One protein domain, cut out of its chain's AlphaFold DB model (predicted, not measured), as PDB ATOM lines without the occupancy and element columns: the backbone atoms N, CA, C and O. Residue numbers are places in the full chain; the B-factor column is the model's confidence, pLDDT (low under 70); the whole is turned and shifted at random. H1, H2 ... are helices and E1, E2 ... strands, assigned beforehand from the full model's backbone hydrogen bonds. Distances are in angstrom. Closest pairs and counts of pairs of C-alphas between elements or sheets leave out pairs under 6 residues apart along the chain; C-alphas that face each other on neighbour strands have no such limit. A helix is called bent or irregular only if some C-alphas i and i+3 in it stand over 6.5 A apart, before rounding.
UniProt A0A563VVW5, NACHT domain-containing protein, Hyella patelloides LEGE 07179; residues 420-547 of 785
ATOM      1  N   ILE A 420      58.250   7.754 -27.703       74.25
ATOM      2  CA  ILE A 420      58.351   8.964 -28.517       74.25
ATOM      3  C   ILE A 420      58.684   8.549 -29.946       74.25
ATOM      4  O   ILE A 420      59.763   8.014 -30.218       74.25
ATOM      5  N   GLU A 421      57.775   8.863 -30.867       72.69
ATOM      6  CA  GLU A 421      57.963   8.656 -32.300       72.69
ATOM      7  C   GLU A 421      58.007   9.999 -33.047       72.69
ATOM      8  O   GLU A 421      57.013  10.735 -33.058       72.69
ATOM      9  N   PRO A 422      59.137  10.361 -33.686       66.31
ATOM     10  CA  PRO A 422      59.231  11.603 -34.439       66.31
ATOM     11  C   PRO A 422      58.456  11.542 -35.758       66.31
ATOM     12  O   PRO A 422      58.614  10.628 -36.569       66.31
ATOM     13  N   VAL A 423      57.656  12.577 -36.016       68.25
ATOM     14  CA  VAL A 423      56.872  12.721 -37.248       68.25
ATOM     15  C   VAL A 423      57.622  13.611 -38.228       68.25
ATOM     16  O   VAL A 423      57.718  14.823 -38.047       68.25
ATOM     17  N   SER A 424      58.177  13.013 -39.278       58.78
ATOM     18  CA  SER A 424      59.126  13.719 -40.147       58.78
ATOM     19  C   SER A 424      58.571  14.103 -41.522       58.78
ATOM     20  O   SER A 424      58.989  15.113 -42.084       58.78
ATOM     21  N   LYS A 425      57.621  13.326 -42.059       64.88
ATOM     22  CA  LYS A 425      56.886  13.628 -43.291       64.88
ATOM     23  C   LYS A 425      55.413  13.306 -43.098       64.88
ATOM     24  O   LYS A 425      55.078  12.211 -42.644       64.88
ATOM     25  N   LEU A 426      54.569  14.251 -43.494       68.56
ATOM     26  CA  LEU A 426      53.127  14.073 -43.590       68.56
ATOM     27  C   LEU A 426      52.789  13.641 -45.018       68.56
ATOM     28  O   LEU A 426      53.218  14.278 -45.979       68.56
ATOM     29  N   GLN A 427      52.053  12.544 -45.161       74.00
ATOM     30  CA  GLN A 427      51.530  12.088 -46.451       74.00
ATOM     31  C   GLN A 427      50.039  11.799 -46.332       74.00
ATOM     32  O   GLN A 427      49.597  11.266 -45.316       74.00
ATOM     33  N   TRP A 428      49.267  12.106 -47.369       78.00
ATOM     34  CA  TRP A 428      47.848  11.765 -47.405       78.00
ATOM     35  C   TRP A 428      47.640  10.318 -47.867       78.00
ATOM     36  O   TRP A 428      48.227   9.888 -48.859       78.00
ATOM     37  N   SER A 429      46.794   9.561 -47.164       78.62
ATOM     38  CA  SER A 429      46.484   8.168 -47.484       78.62
ATOM     39  C   SER A 429      44.982   7.907 -47.536       78.62
ATOM     40  O   SER A 429      44.338   7.659 -46.518       78.62
ATOM     41  N   TRP A 430      44.440   7.829 -48.752       77.12
ATOM     42  CA  TRP A 430      43.035   7.481 -48.990       77.12
ATOM     43  C   TRP A 430      42.638   6.108 -48.429       77.12
ATOM     44  O   TRP A 430      41.526   5.936 -47.939       77.12
ATOM     45  N   ARG A 431      43.562   5.136 -48.412       78.31
ATOM     46  CA  ARG A 431      43.305   3.795 -47.856       78.31
ATOM     47  C   ARG A 431      43.004   3.815 -46.358       78.31
ATOM     48  O   ARG A 431      42.233   2.983 -45.894       78.31
ATOM     49  N   LYS A 432      43.630   4.718 -45.595       76.69
ATOM     50  CA  LYS A 432      43.363   4.846 -44.156       76.69
ATOM     51  C   LYS A 432      42.096   5.645 -43.890       76.69
ATOM     52  O   LYS A 432      41.320   5.221 -43.044       76.69
ATOM     53  N   VAL A 433      41.837   6.702 -44.667       77.44
ATOM     54  CA  VAL A 433      40.563   7.444 -44.616       77.44
ATOM     55  C   VAL A 433      39.378   6.494 -44.770       77.44
ATOM     56  O   VAL A 433      38.482   6.505 -43.933       77.44
ATOM     57  N   LEU A 434      39.416   5.605 -45.770       79.31
ATOM     58  CA  LEU A 434      38.347   4.636 -46.047       79.31
ATOM     59  C   LEU A 434      38.001   3.732 -44.850       79.31
ATOM     60  O   LEU A 434      36.861   3.301 -44.735       79.31
ATOM     61  N   LYS A 435      38.946   3.478 -43.935       79.44
ATOM     62  CA  LYS A 435      38.693   2.691 -42.716       79.44
ATOM     63  C   LYS A 435      37.963   3.473 -41.625       79.44
ATOM     64  O   LYS A 435      37.352   2.862 -40.758       79.44
ATOM     65  N   VAL A 436      38.048   4.800 -41.647       79.06
ATOM     66  CA  VAL A 436      37.468   5.683 -40.623       79.06
ATOM     67  C   VAL A 436      36.075   6.178 -41.037       79.06
ATOM     68  O   VAL A 436      35.253   6.486 -40.177       79.06
ATOM     69  N   ILE A 437      35.767   6.175 -42.342       78.12
ATOM     70  CA  ILE A 437      34.462   6.577 -42.903       78.12
ATOM     71  C   ILE A 437      33.259   5.869 -42.244       78.12
ATOM     72  O   ILE A 437      32.314   6.578 -41.899       78.12
ATOM     73  N   PRO A 438      33.255   4.540 -41.998       79.94
ATOM     74  CA  PRO A 438      32.116   3.876 -41.354       79.94
ATOM     75  C   PRO A 438      31.837   4.403 -39.940       79.94
ATOM     76  O   PRO A 438      30.683   4.575 -39.561       79.94
ATOM     77  N   GLY A 439      32.890   4.720 -39.177       72.06
ATOM     78  CA  GLY A 439      32.766   5.311 -37.843       72.06
ATOM     79  C   GLY A 439      32.222   6.740 -37.888       72.06
ATOM     80  O   GLY A 439      31.333   7.075 -37.113       72.06
ATOM     81  N   ILE A 440      32.685   7.556 -38.843       74.88
ATOM     82  CA  ILE A 440      32.151   8.911 -39.081       74.88
ATOM     83  C   ILE A 440      30.662   8.842 -39.453       74.88
ATOM     84  O   ILE A 440      29.874   9.656 -38.980       74.88
ATOM     85  N   PHE A 441      30.263   7.850 -40.257       74.81
ATOM     86  CA  PHE A 441      28.873   7.653 -40.666       74.81
ATOM     87  C   PHE A 441      27.977   7.204 -39.504       74.81
ATOM     88  O   PHE A 441      26.889   7.743 -39.347       74.81
ATOM     89  N   LEU A 442      28.436   6.280 -38.651       74.62
ATOM     90  CA  LEU A 442      27.696   5.843 -37.458       74.62
ATOM     91  C   LEU A 442      27.530   6.968 -36.429       74.62
ATOM     92  O   LEU A 442      26.440   7.144 -35.890       74.62
ATOM     93  N   ILE A 443      28.585   7.757 -36.200       66.69
ATOM     94  CA  ILE A 443      28.533   8.951 -35.344       66.69
ATOM     95  C   ILE A 443      27.562   9.974 -35.946       66.69
ATOM     96  O   ILE A 443      26.702  10.491 -35.240       66.69
ATOM     97  N   GLY A 444      27.633  10.214 -37.259       66.44
ATOM     98  CA  GLY A 444      26.698  11.089 -37.969       66.44
ATOM     99  C   GLY A 444      25.240  10.616 -37.896       66.44
ATOM    100  O   GLY A 444      24.348  11.435 -37.693       66.44
ATOM    101  N   LEU A 445      24.993   9.306 -38.000       68.81
ATOM    102  CA  LEU A 445      23.661   8.694 -37.957       68.81
ATOM    103  C   LEU A 445      23.042   8.742 -36.554       68.81
ATOM    104  O   LEU A 445      21.889   9.139 -36.412       68.81
ATOM    105  N   TYR A 446      23.807   8.380 -35.518       64.75
ATOM    106  CA  TYR A 446      23.370   8.462 -34.118       64.75
ATOM    107  C   TYR A 446      22.956   9.889 -33.736       64.75
ATOM    108  O   TYR A 446      22.026  10.085 -32.961       64.75
ATOM    109  N   LEU A 447      23.612  10.892 -34.317       55.75
ATOM    110  CA  LEU A 447      23.439  12.294 -33.942       55.75
ATOM    111  C   LEU A 447      22.414  13.038 -34.807       55.75
ATOM    112  O   LEU A 447      21.776  13.970 -34.321       55.75
ATOM    113  N   PHE A 448      22.154  12.570 -36.035       62.91
ATOM    114  CA  PHE A 448      20.960  12.959 -36.799       62.91
ATOM    115  C   PHE A 448      19.668  12.665 -36.017       62.91
ATOM    116  O   PHE A 448      18.694  13.406 -36.122       62.91
ATOM    117  N   LEU A 449      19.684  11.622 -35.183       62.00
ATOM    118  CA  LEU A 449      18.546  11.192 -34.373       62.00
ATOM    119  C   LEU A 449      18.355  12.000 -33.071       62.00
ATOM    120  O   LEU A 449      17.271  11.936 -32.501       62.00
ATOM    121  N   THR A 450      19.350  12.765 -32.588       57.41
ATOM    122  CA  THR A 450      19.303  13.430 -31.259       57.41
ATOM    123  C   THR A 450      19.114  14.958 -31.283       57.41
ATOM    124  O   THR A 450      18.959  15.573 -30.231       57.41
ATOM    125  N   SER A 451      19.020  15.589 -32.459       54.66
ATOM    126  CA  SER A 451      18.552  16.982 -32.664       54.66
ATOM    127  C   SER A 451      19.314  18.140 -31.972       54.66
ATOM    128  O   SER A 451      18.754  19.225 -31.825       54.66
ATOM    129  N   GLN A 452      20.593  17.988 -31.600       53.91
ATOM    130  CA  GLN A 452      21.426  19.120 -31.135       53.91
ATOM    131  C   GLN A 452      22.358  19.686 -32.226       53.91
ATOM    132  O   GLN A 452      22.755  18.997 -33.161       53.91
ATOM    133  N   THR A 453      22.664  20.985 -32.110       58.03
ATOM    134  CA  THR A 453      23.278  21.881 -33.113       58.03
ATOM    135  C   THR A 453      24.436  21.280 -33.927       58.03
ATOM    136  O   THR A 453      25.450  20.845 -33.389       58.03
ATOM    137  N   SER A 454      24.294  21.346 -35.255       61.94
ATOM    138  CA  SER A 454      24.989  20.551 -36.280       61.94
ATOM    139  C   SER A 454      26.437  20.935 -36.616       61.94
ATOM    140  O   SER A 454      27.149  20.143 -37.229       61.94
ATOM    141  N   ILE A 455      26.899  22.136 -36.258       63.19
ATOM    142  CA  ILE A 455      28.143  22.702 -36.813       63.19
ATOM    143  C   ILE A 455      29.387  22.230 -36.042       63.19
ATOM    144  O   ILE A 455      30.338  21.768 -36.674       63.19
ATOM    145  N   TYR A 456      29.344  22.213 -34.703       62.38
ATOM    146  CA  TYR A 456      30.383  21.639 -33.825       62.38
ATOM    147  C   TYR A 456      30.819  20.237 -34.278       62.38
ATOM    148  O   TYR A 456      32.000  19.894 -34.368       62.38
ATOM    149  N   LEU A 457      29.820  19.432 -34.633       65.31
ATOM    150  CA  LEU A 457      29.979  18.037 -34.993       65.31
ATOM    151  C   LEU A 457      30.617  17.844 -36.372       65.31
ATOM    152  O   LEU A 457      31.401  16.917 -36.562       65.31
ATOM    153  N   ILE A 458      30.337  18.745 -37.319       68.94
ATOM    154  CA  ILE A 458      31.027  18.792 -38.615       68.94
ATOM    155  C   ILE A 458      32.518  19.066 -38.392       68.94
ATOM    156  O   ILE A 458      33.350  18.428 -39.035       68.94
ATOM    157  N   GLY A 459      32.858  19.941 -37.439       67.62
ATOM    158  CA  GLY A 459      34.236  20.162 -36.999       67.62
ATOM    159  C   GLY A 459      34.894  18.878 -36.489       67.62
ATOM    160  O   GLY A 459      35.960  18.497 -36.968       67.62
ATOM    161  N   ILE A 460      34.223  18.141 -35.600       70.00
ATOM    162  CA  ILE A 460      34.720  16.854 -35.086       70.00
ATOM    163  C   ILE A 460      34.884  15.824 -36.215       70.00
ATOM    164  O   ILE A 460      35.951  15.225 -36.351       70.00
ATOM    165  N   CYS A 461      33.889  15.643 -37.082       74.56
ATOM    166  CA  CYS A 461      33.981  14.727 -38.221       74.56
ATOM    167  C   CYS A 461      35.126  15.105 -39.174       74.56
ATOM    168  O   CYS A 461      35.852  14.227 -39.646       74.56
ATOM    169  N   LEU A 462      35.343  16.405 -39.405       77.88
ATOM    170  CA  LEU A 462      36.451  16.925 -40.201       77.88
ATOM    171  C   LEU A 462      37.807  16.656 -39.532       77.88
ATOM    172  O   LEU A 462      38.735  16.217 -40.214       77.88
ATOM    173  N   THR A 463      37.928  16.815 -38.207       74.88
ATOM    174  CA  THR A 463      39.156  16.427 -37.487       74.88
ATOM    175  C   THR A 463      39.456  14.943 -37.628       74.88
ATOM    176  O   THR A 463      40.586  14.585 -37.960       74.88
ATOM    177  N   ILE A 464      38.460  14.075 -37.429       77.00
ATOM    178  CA  ILE A 464      38.604  12.618 -37.516       77.00
ATOM    179  C   ILE A 464      38.999  12.209 -38.942       77.00
ATOM    180  O   ILE A 464      39.913  11.399 -39.128       77.00
ATOM    181  N   PHE A 465      38.376  12.820 -39.952       80.12
ATOM    182  CA  PHE A 465      38.700  12.616 -41.361       80.12
ATOM    183  C   PHE A 465      40.155  12.996 -41.680       80.12
ATOM    184  O   PHE A 465      40.903  12.192 -42.245       80.12
ATOM    185  N   LEU A 466      40.592  14.194 -41.275       78.62
ATOM    186  CA  LEU A 466      41.958  14.663 -41.517       78.62
ATOM    187  C   LEU A 466      42.996  13.843 -40.734       78.62
ATOM    188  O   LEU A 466      44.051  13.496 -41.275       78.62
ATOM    189  N   LEU A 467      42.696  13.473 -39.484       76.88
ATOM    190  CA  LEU A 467      43.559  12.637 -38.642       76.88
ATOM    191  C   LEU A 467      43.763  11.241 -39.237       76.88
ATOM    192  O   LEU A 467      44.893  10.738 -39.223       76.88
ATOM    193  N   GLY A 468      42.689  10.645 -39.768       73.19
ATOM    194  CA  GLY A 468      42.702   9.347 -40.438       73.19
ATOM    195  C   GLY A 468      43.423   9.364 -41.786       73.19
ATOM    196  O   GLY A 468      44.037   8.364 -42.167       73.19
ATOM    197  N   GLY A 469      43.396  10.497 -42.495       74.12
ATOM    198  CA  GLY A 469      44.053  10.649 -43.794       74.12
ATOM    199  C   GLY A 469      45.535  10.979 -43.730       74.12
ATOM    200  O   GLY A 469      46.302  10.490 -44.563       74.12
ATOM    201  N   ILE A 470      45.977  11.747 -42.736       76.50
ATOM    202  CA  ILE A 470      47.384  12.128 -42.610       76.50
ATOM    203  C   ILE A 470      48.187  10.976 -41.995       76.50
ATOM    204  O   ILE A 470      48.098  10.666 -40.808       76.50
ATOM    205  N   THR A 471      49.026  10.348 -42.806       69.75
ATOM    206  CA  THR A 471      50.017   9.359 -42.376       69.75
ATOM    207  C   THR A 471      51.326   9.999 -41.941       69.75
ATOM    208  O   THR A 471      51.833  10.915 -42.591       69.75
ATOM    209  N   ASN A 472      51.877   9.466 -40.850       67.00
ATOM    210  CA  ASN A 472      53.195   9.814 -40.343       67.00
ATOM    211  C   ASN A 472      54.208   8.843 -40.942       67.00
ATOM    212  O   ASN A 472      54.113   7.642 -40.697       67.00
ATOM    213  N   ASN A 473      55.187   9.359 -41.680       62.12
ATOM    214  CA  ASN A 473      56.383   8.594 -42.011       62.12
ATOM    215  C   ASN A 473      57.552   9.086 -41.156       62.12
ATOM    216  O   ASN A 473      57.810  10.292 -41.044       62.12
ATOM    217  N   GLN A 474      58.273   8.136 -40.565       56.50
ATOM    218  CA  GLN A 474      59.523   8.389 -39.859       56.50
ATOM    219  C   GLN A 474      60.674   8.465 -40.875       56.50
ATOM    220  O   GLN A 474      60.800   7.617 -41.761       56.50
ATOM    221  N   LEU A 475      61.532   9.478 -40.755       53.72
ATOM    222  CA  LEU A 475      62.812   9.536 -41.445       53.72
ATOM    223  C   LEU A 475      63.703   8.580 -40.670       53.72
ATOM    224  O   LEU A 475      64.209   8.937 -39.612       53.72
ATOM    225  N   LYS A 476      63.862   7.353 -41.162       48.31
ATOM    226  CA  LYS A 476      64.711   6.381 -40.471       48.31
ATOM    227  C   LYS A 476      66.192   6.779 -40.484       48.31
ATOM    228  O   LYS A 476      66.905   6.418 -39.556       48.31
ATOM    229  N   ASN A 477      66.603   7.586 -41.468       52.31
ATOM    230  CA  ASN A 477      67.965   8.085 -41.613       52.31
ATOM    231  C   ASN A 477      68.009   9.606 -41.688       52.31
ATOM    232  O   ASN A 477      67.618  10.211 -42.693       52.31
ATOM    233  N   THR A 478      68.536  10.214 -40.633       57.09
ATOM    234  CA  THR A 478      68.807  11.643 -40.573       57.09
ATOM    235  C   THR A 478      70.248  11.926 -40.965       57.09
ATOM    236  O   THR A 478      71.171  11.165 -40.683       57.09
ATOM    237  N   THR A 479      70.443  13.012 -41.708       63.84
ATOM    238  CA  THR A 479      71.779  13.489 -42.119       63.84
ATOM    239  C   THR A 479      72.318  14.528 -41.147       63.84
ATOM    240  O   THR A 479      73.524  14.739 -41.057       63.84
ATOM    241  N   ILE A 480      71.408  15.153 -40.401       72.31
ATOM    242  CA  ILE A 480      71.673  16.181 -39.409       72.31
ATOM    243  C   ILE A 480      71.122  15.664 -38.075       72.31
ATOM    244  O   ILE A 480      69.999  15.151 -38.051       72.31
ATOM    245  N   PRO A 481      71.869  15.790 -36.964       79.12
ATOM    246  CA  PRO A 481      71.357  15.437 -35.647       79.12
ATOM    247  C   PRO A 481      70.035  16.155 -35.365       79.12
ATOM    248  O   PRO A 481      69.905  17.342 -35.659       79.12
ATOM    249  N   ASN A 482      69.072  15.452 -34.760       79.75
ATOM    250  CA  ASN A 482      67.768  16.003 -34.363       79.75
ATOM    251  C   ASN A 482      66.822  16.392 -35.523       79.75
ATOM    252  O   ASN A 482      65.813  17.063 -35.297       79.75
ATOM    253  N   GLN A 483      67.121  16.000 -36.764       80.00
ATOM    254  CA  GLN A 483      66.346  16.403 -37.942       80.00
ATOM    255  C   GLN A 483      64.878  15.947 -37.889       80.00
ATOM    256  O   GLN A 483      64.004  16.694 -38.327       80.00
ATOM    257  N   GLY A 484      64.583  14.766 -37.342       77.38
ATOM    258  CA  GLY A 484      63.221  14.258 -37.190       77.38
ATOM    259  C   GLY A 484      62.359  15.169 -36.319       77.38
ATOM    260  O   GLY A 484      61.272  15.554 -36.737       77.38
ATOM    261  N   ILE A 485      62.883  15.594 -35.166       82.81
ATOM    262  CA  ILE A 485      62.182  16.490 -34.230       82.81
ATOM    263  C   ILE A 485      62.057  17.899 -34.804       82.81
ATOM    264  O   ILE A 485      60.997  18.510 -34.702       82.81
ATOM    265  N   VAL A 486      63.099  18.411 -35.468       84.56
ATOM    266  CA  VAL A 486      63.023  19.708 -36.162       84.56
ATOM    267  C   VAL A 486      61.935  19.683 -37.240       84.56
ATOM    268  O   VAL A 486      61.181  20.642 -37.375       84.56
ATOM    269  N   ASN A 487      61.810  18.584 -37.986       82.62
ATOM    270  CA  ASN A 487      60.747  18.434 -38.976       82.62
ATOM    271  C   ASN A 487      59.363  18.298 -38.323       82.62
ATOM    272  O   ASN A 487      58.413  18.892 -38.826       82.62
ATOM    273  N   SER A 488      59.244  17.603 -37.186       85.56
ATOM    274  CA  SER A 488      58.002  17.571 -36.396       85.56
ATOM    275  C   SER A 488      57.580  18.969 -35.947       85.56
ATOM    276  O   SER A 488      56.414  19.329 -36.097       85.56
ATOM    277  N   ALA A 489      58.529  19.788 -35.482       86.31
ATOM    278  CA  ALA A 489      58.276  21.172 -35.096       86.31
ATOM    279  C   ALA A 489      57.853  22.031 -36.296       86.31
ATOM    280  O   ALA A 489      56.874  22.766 -36.207       86.31
ATOM    281  N   LYS A 490      58.533  21.904 -37.445       86.19
ATOM    282  CA  LYS A 490      58.155  22.611 -38.683       86.19
ATOM    283  C   LYS A 490      56.749  22.245 -39.152       86.19
ATOM    284  O   LYS A 490      55.988  23.136 -39.517       86.19
ATOM    285  N   ASN A 491      56.395  20.960 -39.113       83.62
ATOM    286  CA  ASN A 491      55.056  20.490 -39.468       83.62
ATOM    287  C   ASN A 491      53.998  21.055 -38.510       83.62
ATOM    288  O   ASN A 491      52.968  21.539 -38.971       83.62
ATOM    289  N   ALA A 492      54.271  21.050 -37.201       87.44
ATOM    290  CA  ALA A 492      53.379  21.639 -36.207       87.44
ATOM    291  C   ALA A 492      53.184  23.145 -36.456       87.44
ATOM    292  O   ALA A 492      52.054  23.588 -36.615       87.44
ATOM    293  N   ILE A 493      54.267  23.914 -36.612       89.12
ATOM    294  CA  ILE A 493      54.207  25.360 -36.892       89.12
ATOM    295  C   ILE A 493      53.450  25.644 -38.197       89.12
ATOM    296  O   ILE A 493      52.607  26.539 -38.246       89.12
ATOM    297  N   SER A 494      53.707  24.875 -39.258       87.44
ATOM    298  CA  SER A 494      53.015  25.039 -40.541       87.44
ATOM    299  C   SER A 494      51.512  24.775 -40.429       87.44
ATOM    300  O   SER A 494      50.725  25.502 -41.022       87.44
ATOM    301  N   LEU A 495      51.091  23.757 -39.678       87.00
ATOM    302  CA  LEU A 495      49.669  23.466 -39.482       87.00
ATOM    303  C   LEU A 495      49.008  24.497 -38.556       87.00
ATOM    304  O   LEU A 495      47.897  24.950 -38.829       87.00
ATOM    305  N   THR A 496      49.695  24.930 -37.499       89.38
ATOM    306  CA  THR A 496      49.204  25.981 -36.599       89.38
ATOM    307  C   THR A 496      49.034  27.312 -37.327       89.38
ATOM    308  O   THR A 496      48.001  27.947 -37.163       89.38
ATOM    309  N   THR A 497      49.989  27.725 -38.164       90.81
ATOM    310  CA  THR A 497      49.880  28.974 -38.946       90.81
ATOM    311  C   THR A 497      48.688  28.949 -39.899       90.81
ATOM    312  O   THR A 497      47.904  29.893 -39.909       90.81
ATOM    313  N   VAL A 498      48.483  27.839 -40.616       88.75
ATOM    314  CA  VAL A 498      47.277  27.626 -41.433       88.75
ATOM    315  C   VAL A 498      46.012  27.701 -40.572       88.75
ATOM    316  O   VAL A 498      45.054  28.378 -40.937       88.75
ATOM    317  N   GLY A 499      46.024  27.068 -39.397       88.62
ATOM    318  CA  GLY A 499      44.893  27.065 -38.471       88.62
ATOM    319  C   GLY A 499      44.530  28.455 -37.949       88.62
ATOM    320  O   GLY A 499      43.356  28.812 -37.936       88.62
ATOM    321  N   VAL A 500      45.530  29.259 -37.582       91.31
ATOM    322  CA  VAL A 500      45.353  30.638 -37.104       91.31
ATOM    323  C   VAL A 500      44.764  31.528 -38.194       91.31
ATOM    324  O   VAL A 500      43.864  32.309 -37.901       91.31
ATOM    325  N   ILE A 501      45.210  31.388 -39.448       90.88
ATOM    326  CA  ILE A 501      44.653  32.150 -40.577       90.88
ATOM    327  C   ILE A 501      43.170  31.815 -40.761       90.88
ATOM    328  O   ILE A 501      42.339  32.720 -40.800       90.88
ATOM    329  N   PHE A 502      42.822  30.525 -40.820       88.81
ATOM    330  CA  PHE A 502      41.428  30.101 -40.966       88.81
ATOM    331  C   PHE A 502      40.556  30.540 -39.787       88.81
ATOM    332  O   PHE A 502      39.443  31.017 -39.998       88.81
ATOM    333  N   PHE A 503      41.077  30.448 -38.562       88.12
ATOM    334  CA  PHE A 503      40.364  30.897 -37.371       88.12
ATOM    335  C   PHE A 503      40.144  32.414 -37.364       88.12
ATOM    336  O   PHE A 503      39.037  32.861 -37.089       88.12
ATOM    337  N   ALA A 504      41.154  33.212 -37.720       87.81
ATOM    338  CA  ALA A 504      41.043  34.669 -37.767       87.81
ATOM    339  C   ALA A 504      40.044  35.138 -38.838       87.81
ATOM    340  O   ALA A 504      39.174  35.954 -38.542       87.81
ATOM    341  N   VAL A 505      40.121  34.580 -40.054       87.69
ATOM    342  CA  VAL A 505      39.186  34.896 -41.152       87.69
ATOM    343  C   VAL A 505      37.760  34.454 -40.807       87.69
ATOM    344  O   VAL A 505      36.789  35.166 -41.084       87.69
ATOM    345  N   GLY A 506      37.620  33.290 -40.167       85.56
ATOM    346  CA  GLY A 506      36.339  32.821 -39.650       85.56
ATOM    347  C   GLY A 506      35.765  33.775 -38.607       85.56
ATOM    348  O   GLY A 506      34.627  34.217 -38.747       85.56
ATOM    349  N   ALA A 507      36.579  34.180 -37.628       84.75
ATOM    350  CA  ALA A 507      36.177  35.058 -36.535       84.75
ATOM    351  C   ALA A 507      35.737  36.448 -37.018       84.75
ATOM    352  O   ALA A 507      34.721  36.958 -36.548       84.75
ATOM    353  N   THR A 508      36.424  37.040 -38.001       83.44
ATOM    354  CA  THR A 508      35.982  38.309 -38.612       83.44
ATOM    355  C   THR A 508      34.650  38.166 -39.347       83.44
ATOM    356  O   THR A 508      33.854  39.099 -39.377       83.44
ATOM    357  N   SER A 509      34.369  36.983 -39.902       82.06
ATOM    358  CA  SER A 509      33.121  36.700 -40.623       82.06
ATOM    359  C   SER A 509      31.925  36.468 -39.687       82.06
ATOM    360  O   SER A 509      30.781  36.626 -40.113       82.06
ATOM    361  N   LEU A 510      32.171  36.150 -38.408       78.06
ATOM    362  CA  LEU A 510      31.126  36.005 -37.384       78.06
ATOM    363  C   LEU A 510      30.459  37.340 -37.014       78.06
ATOM    364  O   LEU A 510      29.351  37.330 -36.492       78.06
ATOM    365  N   GLN A 511      31.098  38.478 -37.307       72.69
ATOM    366  CA  GLN A 511      30.533  39.816 -37.081       72.69
ATOM    367  C   GLN A 511      29.607  40.286 -38.222       72.69
ATOM    368  O   GLN A 511      29.024  41.366 -38.142       72.69
ATOM    369  N   GLY A 512      29.474  39.504 -39.300       66.06
ATOM    370  CA  GLY A 512      28.636  39.849 -40.448       66.06
ATOM    371  C   GLY A 512      27.138  39.682 -40.170       66.06
ATOM    372  O   GLY A 512      26.708  38.655 -39.656       66.06
ATOM    373  N   LEU A 513      26.326  40.660 -40.591       58.94
ATOM    374  CA  LEU A 513      24.859  40.677 -40.435       58.94
ATOM    375  C   LEU A 513      24.113  39.641 -41.307       58.94
ATOM    376  O   LEU A 513      22.902  39.480 -41.173       58.94
ATOM    377  N   ILE A 514      24.809  38.947 -42.215       73.94
ATOM    378  CA  ILE A 514      24.208  38.005 -43.168       73.94
ATOM    379  C   ILE A 514      24.279  36.570 -42.596       73.94
ATOM    380  O   ILE A 514      25.369  36.088 -42.281       73.94
ATOM    381  N   PRO A 515      23.165  35.810 -42.524       74.38
ATOM    382  CA  PRO A 515      23.162  34.445 -41.976       74.38
ATOM    383  C   PRO A 515      24.145  33.478 -42.659       74.38
ATOM    384  O   PRO A 515      24.736  32.611 -42.014       74.38
ATOM    385  N   ILE A 516      24.366  33.648 -43.968       73.25
ATOM    386  CA  ILE A 516      25.305  32.836 -44.759       73.25
ATOM    387  C   ILE A 516      26.760  33.118 -44.353       73.25
ATOM    388  O   ILE A 516      27.543  32.178 -44.218       73.25
ATOM    389  N   SER A 517      27.128  34.383 -44.104       75.62
ATOM    390  CA  SER A 517      28.484  34.728 -43.652       75.62
ATOM    391  C   SER A 517      28.757  34.223 -42.238       75.62
ATOM    392  O   SER A 517      29.869  33.786 -41.953       75.62
ATOM    393  N   TYR A 518      27.730  34.196 -41.384       76.88
ATOM    394  CA  TYR A 518      27.821  33.640 -40.037       76.88
ATOM    395  C   TYR A 518      28.086  32.124 -40.052       76.88
ATOM    396  O   TYR A 518      28.995  31.636 -39.377       76.88
ATOM    397  N   LEU A 519      27.352  31.369 -40.882       75.44
ATOM    398  CA  LEU A 519      27.563  29.928 -41.057       75.44
ATOM    399  C   LEU A 519      28.967  29.623 -41.605       75.44
ATOM    400  O   LEU A 519      29.666  28.744 -41.097       75.44
ATOM    401  N   PHE A 520      29.390  30.377 -42.621       78.75
ATOM    402  CA  PHE A 520      30.711  30.248 -43.231       78.75
ATOM    403  C   PHE A 520      31.838  30.572 -42.238       78.75
ATOM    404  O   PHE A 520      32.820  29.833 -42.157       78.75
ATOM    405  N   GLY A 521      31.659  31.611 -41.414       82.12
ATOM    406  CA  GLY A 521      32.584  31.977 -40.343       82.12
ATOM    407  C   GLY A 521      32.801  30.852 -39.330       82.12
ATOM    408  O   GLY A 521      33.945  30.521 -39.022       82.12
ATOM    409  N   ARG A 522      31.726  30.182 -38.884       81.38
ATOM    410  CA  ARG A 522      31.824  29.035 -37.956       81.38
ATOM    411  C   ARG A 522      32.599  27.871 -38.566       81.38
ATOM    412  O   ARG A 522      33.472  27.315 -37.906       81.38
ATOM    413  N   ILE A 523      32.336  27.531 -39.829       82.00
ATOM    414  CA  ILE A 523      33.049  26.448 -40.528       82.00
ATOM    415  C   ILE A 523      34.551  26.754 -40.611       82.00
ATOM    416  O   ILE A 523      35.367  25.886 -40.303       82.00
ATOM    417  N   LEU A 524      34.930  27.983 -40.969       84.75
ATOM    418  CA  LEU A 524      36.338  28.391 -41.030       84.75
ATOM    419  C   LEU A 524      37.018  28.342 -39.655       84.75
ATOM    420  O   LEU A 524      38.141  27.845 -39.553       84.75
ATOM    421  N   CYS A 525      36.331  28.769 -38.591       85.12
ATOM    422  CA  CYS A 525      36.843  28.627 -37.229       85.12
ATOM    423  C   CYS A 525      37.073  27.157 -36.858       85.12
ATOM    424  O   CYS A 525      38.140  26.819 -36.349       85.12
ATOM    425  N   LEU A 526      36.131  26.262 -37.171       84.12
ATOM    426  CA  LEU A 526      36.273  24.828 -36.901       84.12
ATOM    427  C   LEU A 526      37.406  24.187 -37.708       84.12
ATOM    428  O   LEU A 526      38.126  23.342 -37.176       84.12
ATOM    429  N   VAL A 527      37.616  24.601 -38.960       85.25
ATOM    430  CA  VAL A 527      38.790  24.203 -39.757       85.25
ATOM    431  C   VAL A 527      40.078  24.693 -39.089       85.25
ATOM    432  O   VAL A 527      41.048  23.939 -38.999       85.25
ATOM    433  N   GLY A 528      40.074  25.915 -38.552       86.56
ATOM    434  CA  GLY A 528      41.178  26.476 -37.777       86.56
ATOM    435  C   GLY A 528      41.528  25.641 -36.542       86.56
ATOM    436  O   GLY A 528      42.679  25.221 -36.378       86.56
ATOM    437  N   VAL A 529      40.525  25.317 -35.718       86.00
ATOM    438  CA  VAL A 529      40.689  24.459 -34.532       86.00
ATOM    439  C   VAL A 529      41.122  23.045 -34.932       86.00
ATOM    440  O   VAL A 529      42.015  22.466 -34.312       86.00
ATOM    441  N   SER A 530      40.577  22.507 -36.023       84.81
ATOM    442  CA  SER A 530      40.956  21.193 -36.549       84.81
ATOM    443  C   SER A 530      42.417  21.137 -36.989       84.81
ATOM    444  O   SER A 530      43.124  20.175 -36.687       84.81
ATOM    445  N   SER A 531      42.896  22.187 -37.657       86.31
ATOM    446  CA  SER A 531      44.299  22.330 -38.049       86.31
ATOM    447  C   SER A 531      45.223  22.409 -36.830       86.31
ATOM    448  O   SER A 531      46.296  21.804 -36.825       86.31
ATOM    449  N   PHE A 532      44.791  23.083 -35.759       86.88
ATOM    450  CA  PHE A 532      45.525  23.118 -34.494       86.88
ATOM    451  C   PHE A 532      45.609  21.729 -33.840       86.88
ATOM    452  O   PHE A 532      46.701  21.292 -33.479       86.88
ATOM    453  N   VAL A 533      44.504  20.979 -33.769       84.50
ATOM    454  CA  VAL A 533      44.508  19.590 -33.263       84.50
ATOM    455  C   VAL A 533      45.466  18.712 -34.078       84.50
ATOM    456  O   VAL A 533      46.264  17.959 -33.512       84.50
ATOM    457  N   LEU A 534      45.458  18.846 -35.407       82.44
ATOM    458  CA  LEU A 534      46.392  18.141 -36.289       82.44
ATOM    459  C   LEU A 534      47.848  18.526 -36.029       82.44
ATOM    460  O   LEU A 534      48.694  17.635 -35.979       82.44
ATOM    461  N   ALA A 535      48.148  19.811 -35.829       86.00
ATOM    462  CA  ALA A 535      49.490  20.284 -35.495       86.00
ATOM    463  C   ALA A 535      50.032  19.605 -34.228       86.00
ATOM    464  O   ALA A 535      51.188  19.169 -34.191       86.00
ATOM    465  N   MET A 536      49.178  19.448 -33.212       84.75
ATOM    466  CA  MET A 536      49.545  18.810 -31.949       84.75
ATOM    467  C   MET A 536      49.773  17.310 -32.120       84.75
ATOM    468  O   MET A 536      50.832  16.802 -31.747       84.75
ATOM    469  N   VAL A 537      48.829  16.605 -32.748       80.31
ATOM    470  CA  VAL A 537      48.907  15.145 -32.922       80.31
ATOM    471  C   VAL A 537      50.014  14.731 -33.900       80.31
ATOM    472  O   VAL A 537      50.633  13.683 -33.731       80.31
ATOM    473  N   LYS A 538      50.291  15.536 -34.931       77.88
ATOM    474  CA  LYS A 538      51.218  15.192 -36.025       77.88
ATOM    475  C   LYS A 538      52.612  15.815 -35.876       77.88
ATOM    476  O   LYS A 538      53.382  15.819 -36.835       77.88
ATOM    477  N   GLY A 539      52.967  16.305 -34.686       79.25
ATOM    478  CA  GLY A 539      54.337  16.739 -34.394       79.25
ATOM    479  C   GLY A 539      54.519  17.490 -33.075       79.25
ATOM    480  O   GLY A 539      55.570  17.351 -32.448       79.25
ATOM    481  N   GLY A 540      53.510  18.244 -32.626       83.19
ATOM    482  CA  GLY A 540      53.590  19.040 -31.397       83.19
ATOM    483  C   GLY A 540      53.839  18.199 -30.143       83.19
ATOM    484  O   GLY A 540      54.742  18.511 -29.368       83.19
ATOM    485  N   ILE A 541      53.115  17.084 -29.982       81.50
ATOM    486  CA  ILE A 541      53.270  16.175 -28.831       81.50
ATOM    487  C   ILE A 541      54.684  15.591 -28.773       81.50
ATOM    488  O   ILE A 541      55.309  15.639 -27.716       81.50
ATOM    489  N   THR A 542      55.234  15.119 -29.898       84.06
ATOM    490  CA  THR A 542      56.613  14.609 -29.955       84.06
ATOM    491  C   THR A 542      57.614  15.671 -29.487       84.06
ATOM    492  O   THR A 542      58.546  15.366 -28.742       84.06
ATOM    493  N   CYS A 543      57.423  16.932 -29.891       85.31
ATOM    494  CA  CYS A 543      58.303  18.029 -29.485       85.31
ATOM    495  C   CYS A 543      58.223  18.291 -27.977       85.31
ATOM    496  O   CYS A 543      59.259  18.453 -27.335       85.31
ATOM    497  N   ILE A 544      57.012  18.282 -27.411       85.69
ATOM    498  CA  ILE A 544      56.773  18.461 -25.972       85.69
ATOM    499  C   ILE A 544      57.411  17.322 -25.178       85.69
ATOM    500  O   ILE A 544      58.168  17.576 -24.245       85.69
ATOM    501  N   GLN A 545      57.159  16.073 -25.569       86.94
ATOM    502  CA  GLN A 545      57.735  14.899 -24.917       86.94
ATOM    503  C   GLN A 545      59.267  14.959 -24.918       86.94
ATOM    504  O   GLN A 545      59.896  14.786 -23.874       86.94
ATOM    505  N   HIS A 546      59.888  15.280 -26.059       87.25
ATOM    506  CA  HIS A 546      61.349  15.387 -26.141       87.25
ATOM    507  C   HIS A 546      61.896  16.570 -25.334       87.25
ATOM    508  O   HIS A 546      62.959  16.458 -24.727       87.25
ATOM    509  N   PHE A 547      61.167  17.687 -25.280       88.69
ATOM    510  CA  PHE A 547      61.528  18.841 -24.461       88.69
ATOM    511  C   PHE A 547      61.507  18.505 -22.965       88.69
ATOM    512  O   PHE A 547      62.524  18.685 -22.297       88.69
TER     513      PHE A 547
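Overview. This is residues 420 to 547 of the 785 residues of the protein "NACHT domain-containing protein" of Hyella patelloides LEGE 07179 (UniProt A0A563VVW5). Two helical hairpins, H1 with H2 and H3 with H4, make one row of four helices in the order H1, H2, H4, H3, with H2 packing on H4. A small two-stranded ribbon, E1 and E2, sits at the end of the first hairpin, beside residues 484 to 491 of H3 and 534 to 539 of H4. The printed part has 128 residues, in the order E1, H1, H2, E2, H3, H4; the sheet E1 - E2 is antiparallel and the class is mostly helix. It is only just loose, close to compact, with a radius of gyration of the C-alphas of 17.1 A, and elongated, spanning 53 by 34 by 23 A.

Along the chain. E1 is residues 425 to 428, beginning at C-alpha 425 (56.886, 13.628, -43.291). H1, residues 430 to 448, is 25.8 A long, with a kink of 34 degrees near residue 437; it is irregular, but only just, with C-alphas 435 and 438 6.8 A apart. H2 is residues 455 to 469, 21.1 A, and E2 residues 470 to 473. H3, residues 483 to 509, is 39.0 A long. H4, residues 515 to 547, is 45.0 A long and ends at C-alpha 547 (61.528, 18.841, -24.461); it has a kink of 46 degrees near residue 539 and is irregular, with C-alphas 538 and 541 7.5 A apart.

Arrangement. E1 and E2 are antiparallel, with N 427 and O 471 at 3.1 A. H1 and H2 touch, closest at C-alphas Val 433 and Gly 469, 4.8 A, at a shallow tilt of 20 degrees, opposite ways. H2 touches residues 522 to 534 of H4 alone, closest at C-alphas Gly 459 and Leu 526, 5.1 A, at a steep tilt of 42 degrees, the same way. H3 and H4 touch, closest at C-alphas Gly 499 and Gly 528, 3.8 A, at a shallow tilt of 19 degrees, opposite ways. H1 is apart from H3 and H4. In H2 and H3 every O i to N i+4 pair is within hydrogen-bond range; in H1 11 of 15 are, in H4 27 of 29.

Size, cuts and confidence. The farthest C-alphas, of Thr 479 and Leu 513, are 54.3 A apart. The printed part has no cut and no long link. Residues 448 to 453, of which 448 belongs to H1, stand free. Model confidence is under 70 at residues 422 to 426, 443 to 459, 471 to 479 and 512 to 513.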